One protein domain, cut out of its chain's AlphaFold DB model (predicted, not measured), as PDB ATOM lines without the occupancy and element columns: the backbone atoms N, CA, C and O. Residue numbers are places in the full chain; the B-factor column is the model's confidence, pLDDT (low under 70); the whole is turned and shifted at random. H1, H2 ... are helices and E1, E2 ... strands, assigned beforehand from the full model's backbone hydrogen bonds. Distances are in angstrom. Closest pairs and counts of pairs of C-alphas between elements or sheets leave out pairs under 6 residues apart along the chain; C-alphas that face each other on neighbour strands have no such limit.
ATOM      1  N   PHE A  20      86.840 129.694  84.676       65.44
ATOM      2  CA  PHE A  20      86.943 128.275  84.344       65.44
ATOM      3  C   PHE A  20      87.118 127.458  85.623       65.44
ATOM      4  O   PHE A  20      88.069 127.691  86.373       65.44
ATOM      5  N   ASN A  21      86.228 126.496  85.872       63.88
ATOM      6  CA  ASN A  21      86.411 125.544  86.962       63.88
ATOM      7  C   ASN A  21      87.209 124.309  86.498       63.88
ATOM      8  O   ASN A  21      87.353 124.032  85.309       63.88
ATOM      9  N   THR A  22      87.728 123.533  87.450       53.28
ATOM     10  CA  THR A  22      88.525 122.319  87.183       53.28
ATOM     11  C   THR A  22      87.750 121.191  86.492       53.28
ATOM     12  O   THR A  22      88.353 120.197  86.105       53.28
ATOM     13  N   GLU A  23      86.435 121.334  86.324       57.28
ATOM     14  CA  GLU A  23      85.540 120.356  85.696       57.28
ATOM     15  C   GLU A  23      85.187 120.722  84.242       57.28
ATOM     16  O   GLU A  23      84.377 120.043  83.615       57.28
ATOM     17  N   GLY A  24      85.783 121.779  83.676       59.62
ATOM     18  CA  GLY A  24      85.513 122.189  82.291       59.62
ATOM     19  C   GLY A  24      84.272 123.066  82.115       59.62
ATOM     20  O   GLY A  24      83.815 123.286  80.991       59.62
ATOM     21  N   ILE A  25      83.726 123.576  83.217       66.00
ATOM     22  CA  ILE A  25      82.553 124.442  83.240       66.00
ATOM     23  C   ILE A  25      83.023 125.894  83.316       66.00
ATOM     24  O   ILE A  25      83.769 126.290  84.215       66.00
ATOM     25  N   LEU A  26      82.572 126.693  82.353       74.31
ATOM     26  CA  LEU A  26      82.741 128.140  82.337       74.31
ATOM     27  C   LEU A  26      81.569 128.775  83.080       74.31
ATOM     28  O   LEU A  26      80.443 128.763  82.582       74.31
ATOM     29  N   THR A  27      81.825 129.354  84.245       77.81
ATOM     30  CA  THR A  27      80.795 130.010  85.055       77.81
ATOM     31  C   THR A  27      80.936 131.519  84.947       77.81
ATOM     32  O   THR A  27      82.019 132.080  85.111       77.81
ATOM     33  N   CYS A  28      79.833 132.208  84.668       82.06
ATOM     34  CA  CYS A  28      79.810 133.664  84.706       82.06
ATOM     35  C   CYS A  28      79.605 134.159  86.148       82.06
ATOM     36  O   CYS A  28      78.542 133.891  86.711       82.06
ATOM     37  N   PRO A  29      80.529 134.950  86.726       79.81
ATOM     38  CA  PRO A  29      80.359 135.479  88.082       79.81
ATOM     39  C   PRO A  29      79.249 136.541  88.182       79.81
ATOM     40  O   PRO A  29      78.796 136.859  89.276       79.81
ATOM     41  N   TYR A  30      78.789 137.087  87.050       83.19
ATOM     42  CA  TYR A  30      77.793 138.163  87.017       83.19
ATOM     43  C   TYR A  30      76.351 137.657  86.959       83.19
ATOM     44  O   TYR A  30      75.485 138.202  87.635       83.19
ATOM     45  N   CYS A  31      76.072 136.634  86.144       84.62
ATOM     46  CA  CYS A  31      74.714 136.102  85.970       84.62
ATOM     47  C   CYS A  31      74.548 134.653  86.437       84.62
ATOM     48  O   CYS A  31      73.440 134.128  86.378       84.62
ATOM     49  N   GLY A  32      75.629 133.988  86.857       80.19
ATOM     50  CA  GLY A  32      75.601 132.596  87.307       80.19
ATOM     51  C   GLY A  32      75.394 131.566  86.192       80.19
ATOM     52  O   GLY A  32      75.204 130.391  86.484       80.19
ATOM     53  N   THR A  33      75.415 131.972  84.917       80.44
ATOM     54  CA  THR A  33      75.313 131.031  83.792       80.44
ATOM     55  C   THR A  33      76.539 130.128  83.747       80.44
ATOM     56  O   THR A  33      77.660 130.622  83.619       80.44
ATOM     57  N   SER A  34      76.295 128.821  83.779       72.25
ATOM     58  CA  SER A  34      77.299 127.780  83.575       72.25
ATOM     59  C   SER A  34      77.231 127.270  82.138       72.25
ATOM     60  O   SER A  34      76.199 126.765  81.700       72.25
ATOM     61  N   ILE A  35      78.326 127.407  81.400       69.81
ATOM     62  CA  ILE A  35      78.503 126.849  80.061       69.81
ATOM     63  C   ILE A  35      79.378 125.613  80.222       69.81
ATOM     64  O   ILE A  35      80.559 125.711  80.556       69.81
ATOM     65  N   ILE A  36      78.790 124.444  80.009       63.72
ATOM     66  CA  ILE A  36      79.522 123.181  80.020       63.72
ATOM     67  C   ILE A  36      80.208 123.072  78.659       63.72
ATOM     68  O   ILE A  36      79.545 122.902  77.637       63.72
ATOM     69  N   GLY A  37      81.531 123.227  78.619       60.06
ATOM     70  CA  GLY A  37      82.289 122.924  77.412       60.06
ATOM     71  C   GLY A  37      82.418 121.410  77.284       60.06
ATOM     72  O   GLY A  37      83.347 120.844  77.847       60.06
ATOM     73  N   GLU A  38      81.492 120.739  76.595       64.06
ATOM     74  CA  GLU A  38      81.544 119.275  76.446       64.06
ATOM     75  C   GLU A  38      82.835 118.873  75.723       64.06
ATOM     76  O   GLU A  38      82.998 119.177  74.553       64.06
ATOM     77  N   ALA A  39      83.792 118.229  76.379       70.06
ATOM     78  CA  ALA A  39      85.062 117.911  75.731       70.06
ATOM     79  C   ALA A  39      84.874 117.014  74.482       70.06
ATOM     80  O   ALA A  39      84.069 116.083  74.490       70.06
ATOM     81  N   GLN A  40      85.620 117.286  73.406       81.06
ATOM     82  CA  GLN A  40      85.544 116.535  72.148       81.06
ATOM     83  C   GLN A  40      86.674 115.505  72.057       81.06
ATOM     84  O   GLN A  40      87.831 115.787  72.368       81.06
ATOM     85  N   VAL A  41      86.357 114.290  71.614       85.25
ATOM     86  CA  VAL A  41      87.340 113.205  71.486       85.25
ATOM     87  C   VAL A  41      87.965 113.237  70.094       85.25
ATOM     88  O   VAL A  41      87.263 113.258  69.084       85.25
ATOM     89  N   CYS A  42      89.296 113.201  70.023       89.06
ATOM     90  CA  CYS A  42      90.002 113.082  68.753       89.06
ATOM     91  C   CYS A  42      89.697 111.730  68.095       89.06
ATOM     92  O   CYS A  42      89.982 110.678  68.662       89.06
ATOM     93  N   SER A  43      89.201 111.749  66.858       87.50
ATOM     94  CA  SER A  43      88.896 110.526  66.103       87.50
ATOM     95  C   SER A  43      90.130 109.732  65.656       87.50
ATOM     96  O   SER A  43      89.995 108.564  65.306       87.50
ATOM     97  N   ALA A  44      91.324 110.336  65.672       91.75
ATOM     98  CA  ALA A  44      92.563 109.677  65.258       91.75
ATOM     99  C   ALA A  44      93.317 109.011  66.419       91.75
ATOM    100  O   ALA A  44      93.789 107.888  66.267       91.75
ATOM    101  N   CYS A  45      93.447 109.687  67.567       93.06
ATOM    102  CA  CYS A  45      94.231 109.185  68.705       93.06
ATOM    103  C   CYS A  45      93.415 108.946  69.984       93.06
ATOM    104  O   CYS A  45      93.959 108.442  70.961       93.06
ATOM    105  N   GLY A  46      92.131 109.317  70.014       87.56
ATOM    106  CA  GLY A  46      91.273 109.171  71.193       87.56
ATOM    107  C   GLY A  46      91.514 110.200  72.304       87.56
ATOM    108  O   GLY A  46      90.844 110.138  73.330       87.56
ATOM    109  N   HIS A  47      92.434 111.155  72.126       89.38
ATOM    110  CA  HIS A  47      92.709 112.182  73.132       89.38
ATOM    111  C   HIS A  47      91.501 113.103  73.350       89.38
ATOM    112  O   HIS A  47      90.856 113.544  72.390       89.38
ATOM    113  N   LEU A  48      91.222 113.423  74.613       84.62
ATOM    114  CA  LEU A  48      90.151 114.329  75.005       84.62
ATOM    115  C   LEU A  48      90.629 115.778  74.861       84.62
ATOM    116  O   LEU A  48      91.524 116.218  75.574       84.62
ATOM    117  N   ASN A  49      90.043 116.515  73.926       85.19
ATOM    118  CA  ASN A  49      90.410 117.892  73.623       85.19
ATOM    119  C   ASN A  49      89.311 118.864  74.074       85.19
ATOM    120  O   ASN A  49      88.126 118.514  74.078       85.19
ATOM    121  N   PRO A  50      89.660 120.116  74.401       80.44
ATOM    122  CA  PRO A  50      88.655 121.141  74.642       80.44
ATOM    123  C   PRO A  50      87.866 121.467  73.356       80.44
ATOM    124  O   PRO A  50      88.391 121.360  72.247       80.44
ATOM    125  N   GLN A  51      86.611 121.914  73.493       76.00
ATOM    126  CA  GLN A  51      85.717 122.290  72.371       76.00
ATOM    127  C   GLN A  51      86.312 123.338  71.425       76.00
ATOM    128  O   GLN A  51      86.032 123.342  70.233       76.00
ATOM    129  N   TYR A  52      87.140 124.238  71.954       74.75
ATOM    130  CA  TYR A  52      87.764 125.309  71.179       74.75
ATOM    131  C   TYR A  52      89.048 124.872  70.456       74.75
ATOM    132  O   TYR A  52      89.663 125.681  69.763       74.75
ATOM    133  N   ALA A  53      89.506 123.630  70.640       83.44
ATOM    134  CA  ALA A  53      90.674 123.132  69.929       83.44
ATOM    135  C   ALA A  53      90.327 122.868  68.456       83.44
ATOM    136  O   ALA A  53      89.491 122.027  68.138       83.44
ATOM    137  N   GLU A  54      91.014 123.559  67.548       85.19
ATOM    138  CA  GLU A  54      90.894 123.314  66.101       85.19
ATOM    139  C   GLU A  54      91.693 122.078  65.656       85.19
ATOM    140  O   GLU A  54      91.374 121.434  64.654       85.19
ATOM    141  N   GLN A  55      92.740 121.733  66.408       90.38
ATOM    142  CA  GLN A  55      93.628 120.593  66.183       90.38
ATOM    143  C   GLN A  55      93.853 119.853  67.498       90.38
ATOM    144  O   GLN A  55      93.862 120.462  68.567       90.38
ATOM    145  N   CYS A  56      94.056 118.542  67.410       90.56
ATOM    146  CA  CYS A  56      94.360 117.715  68.561       90.56
ATOM    147  C   CYS A  56      95.680 118.154  69.196       90.56
ATOM    148  O   CYS A  56      96.700 118.200  68.512       90.56
ATOM    149  N   LEU A  57      95.672 118.403  70.504       87.81
ATOM    150  CA  LEU A  57      96.871 118.803  71.248       87.81
ATOM    151  C   LEU A  57      97.927 117.690  71.288       87.81
ATOM    152  O   LEU A  57      99.117 117.982  71.316       87.81
ATOM    153  N   GLU A  58      97.486 116.430  71.228       92.06
ATOM    154  CA  GLU A  58      98.374 115.264  71.227       92.06
ATOM    155  C   GLU A  58      98.959 114.939  69.840       92.06
ATOM    156  O   GLU A  58     100.171 114.837  69.678       92.06
ATOM    157  N   CYS A  59      98.113 114.758  68.817       91.56
ATOM    158  CA  CYS A  59      98.550 114.251  67.508       91.56
ATOM    159  C   CYS A  59      98.484 115.266  66.354       91.56
ATOM    160  O   CYS A  59      98.880 114.936  65.238       91.56
ATOM    161  N   GLY A  60      97.954 116.472  66.580       89.44
ATOM    162  CA  GLY A  60      97.804 117.506  65.551       89.44
ATOM    163  C   GLY A  60      96.675 117.280  64.533       89.44
ATOM    164  O   GLY A  60      96.498 118.104  63.638       89.44
ATOM    165  N   GLU A  61      95.888 116.202  64.642       91.44
ATOM    166  CA  GLU A  61      94.759 115.950  63.731       91.44
ATOM    167  C   GLU A  61      93.694 117.060  63.860       91.44
ATOM    168  O   GLU A  61      93.306 117.387  64.986       91.44
ATOM    169  N   PRO A  62      93.176 117.633  62.755       91.19
ATOM    170  CA  PRO A  62      92.083 118.599  62.808       91.19
ATOM    171  C   PRO A  62      90.828 118.000  63.445       91.19
ATOM    172  O   PRO A  62      90.303 116.985  62.980       91.19
ATOM    173  N   LEU A  63      90.319 118.672  64.475       89.06
ATOM    174  CA  LEU A  63      89.136 118.238  65.222       89.06
ATOM    175  C   LEU A  63      87.838 118.729  64.576       89.06
ATOM    176  O   LEU A  63      86.804 118.076  64.691       89.06
ATOM    177  N   THR A  64      87.896 119.835  63.827       83.94
ATOM    178  CA  THR A  64      86.738 120.422  63.145       83.94
ATOM    179  C   THR A  64      86.807 120.224  61.626       83.94
ATOM    180  O   THR A  64      87.879 120.157  61.013       83.94
ATOM    181  N   VAL A  65      85.638 120.162  60.976       83.19
ATOM    182  CA  VAL A  65      85.542 120.108  59.502       83.19
ATOM    183  C   VAL A  65      86.199 121.340  58.875       83.19
ATOM    184  O   VAL A  65      86.889 121.229  57.861       83.19
ATOM    185  N   ILE A  66      86.030 122.503  59.508       81.75
ATOM    186  CA  ILE A  66      86.609 123.770  59.056       81.75
ATOM    187  C   ILE A  66      88.138 123.693  59.111       81.75
ATOM    188  O   ILE A  66      88.787 123.924  58.089       81.75
ATOM    189  N   ALA A  67      88.720 123.281  60.243       82.31
ATOM    190  CA  ALA A  67      90.166 123.118  60.387       82.31
ATOM    191  C   ALA A  67      90.739 122.151  59.344       82.31
ATOM    192  O   ALA A  67      91.763 122.435  58.720       82.31
ATOM    193  N   ARG A  68      90.043 121.039  59.076       85.06
ATOM    194  CA  ARG A  68      90.456 120.060  58.061       85.06
ATOM    195  C   ARG A  68      90.505 120.658  56.654       85.06
ATOM    196  O   ARG A  68      91.467 120.416  55.922       85.06
ATOM    197  N   VAL A  69      89.495 121.437  56.264       84.56
ATOM    198  CA  VAL A  69      89.446 122.104  54.951       84.56
ATOM    199  C   VAL A  69      90.545 123.163  54.843       84.56
ATOM    200  O   VAL A  69      91.298 123.166  53.865       84.56
ATOM    201  N   VAL A  70      90.700 124.014  55.861       83.00
ATOM    202  CA  VAL A  70      91.708 125.086  55.883       83.00
ATOM    203  C   VAL A  70      93.126 124.519  55.800       83.00
ATOM    204  O   VAL A  70      93.913 124.970  54.967       83.00
ATOM    205  N   LEU A  71      93.452 123.493  56.592       82.25
ATOM    206  CA  LEU A  71      94.776 122.865  56.568       82.25
ATOM    207  C   LEU A  71      95.056 122.166  55.233       82.25
ATOM    208  O   LEU A  71      96.159 122.291  54.696       82.25
ATOM    209  N   ARG A  72      94.058 121.489  54.645       77.94
ATOM    210  CA  ARG A  72      94.196 120.859  53.322       77.94
ATOM    211  C   ARG A  72      94.532 121.894  52.247       77.94
ATOM    212  O   ARG A  72      95.473 121.686  51.481       77.94
ATOM    213  N   HIS A  73      93.803 123.008  52.201       73.12
ATOM    214  CA  HIS A  73      94.055 124.063  51.218       73.12
ATOM    215  C   HIS A  73      95.355 124.825  51.493       73.12
ATOM    216  O   HIS A  73      96.104 125.083  50.555       73.12
ATOM    217  N   GLY A  74      95.677 125.122  52.755       72.50
ATOM    218  CA  GLY A  74      96.925 125.790  53.127       72.50
ATOM    219  C   GLY A  74      98.173 124.967  52.787       72.50
ATOM    220  O   GLY A  74      99.195 125.518  52.380       72.50
ATOM    221  N   ASN A  75      98.098 123.640  52.898       69.19
ATOM    222  CA  ASN A  75      99.199 122.753  52.516       69.19
ATOM    223  C   ASN A  75      99.300 122.576  50.996       69.19
ATOM    224  O   ASN A  75     100.405 122.602  50.457       69.19
ATOM    225  N   ALA A  76      98.169 122.476  50.289       64.69
ATOM    226  CA  ALA A  76      98.156 122.429  48.825       64.69
ATOM    227  C   ALA A  76      98.686 123.731  48.196       64.69
ATOM    228  O   ALA A  76      99.468 123.683  47.249       64.69
ATOM    229  N   ALA A  77      98.323 124.887  48.758       63.09
ATOM    230  CA  ALA A  77      98.776 126.199  48.296       63.09
ATOM    231  C   ALA A  77     100.277 126.443  48.531       63.09
ATOM    232  O   ALA A  77     100.900 127.183  47.774       63.09
ATOM    233  N   ARG A  78     100.876 125.809  49.550       66.38
ATOM    234  CA  ARG A  78     102.314 125.923  49.852       66.38
ATOM    235  C   ARG A  78     103.220 125.125  48.912       66.38
ATOM    236  O   ARG A  78     104.424 125.357  48.922       66.38
ATOM    237  N   ASN A  79     102.684 124.208  48.104       73.75
ATOM    238  CA  ASN A  79     103.488 123.409  47.181       73.75
ATOM    239  C   ASN A  79     103.544 124.061  45.779       73.75
ATOM    240  O   ASN A  79     102.536 124.046  45.067       73.75
TER     241      ASN A  79
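Overview. This is residues 20 to 79 of the 162 residues of an uncharacterized protein of Chloroflexi bacterium RBG_19FT_COMBO_62_14 (UniProt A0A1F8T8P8). With little regular structure, this is a rod of three parts in a row: a small two-strand hairpin, E1 and E2, at one end, a looped body of residues 37 to 64 in the middle, and helix H1 at the other end, where residues 73 to 79 stick out. The printed part has 60 residues, with strands E1 and E2, an antiparallel pair, and then helix H1 along the chain; the class is mixed, helices and strands, with only 19 of the 60 residues in named elements. The whole is loose, radius of gyration of the C-alphas 15.1 A, spanning 49 by 24 by 13 A.

Along the chain. Find C-alpha 25 at (82.553, 124.442, 83.240), where E1, residues 25 to 27, begins. E2 is residues 34 to 36. H1, residues 65 to 77, runs 18.4 A to C-alpha 77 at (98.776, 126.199, 48.296).

Arrangement. In the hairpin E1 and E2, antiparallel at 161 degrees, look for N 26 and O 35, 2.9 A apart, within hydrogen-bond range. C-alphas 27 and 34 face each other at 4.4 A. Residues 40 to 41 pair antiparallel with 48 to 49. E1 and H1 are apart. In H1 every O i to N i+4 pair is within hydrogen-bond range.

Size, cuts and confidence. The farthest C-alphas, of Cys 31 and Asn 79, are 49.9 A apart. The printed part has no cut; the link E2 to H1 is long, 28 residues. Look for pLDDT under 70 at residues 20 to 25, 35 to 38 and 75 to 78.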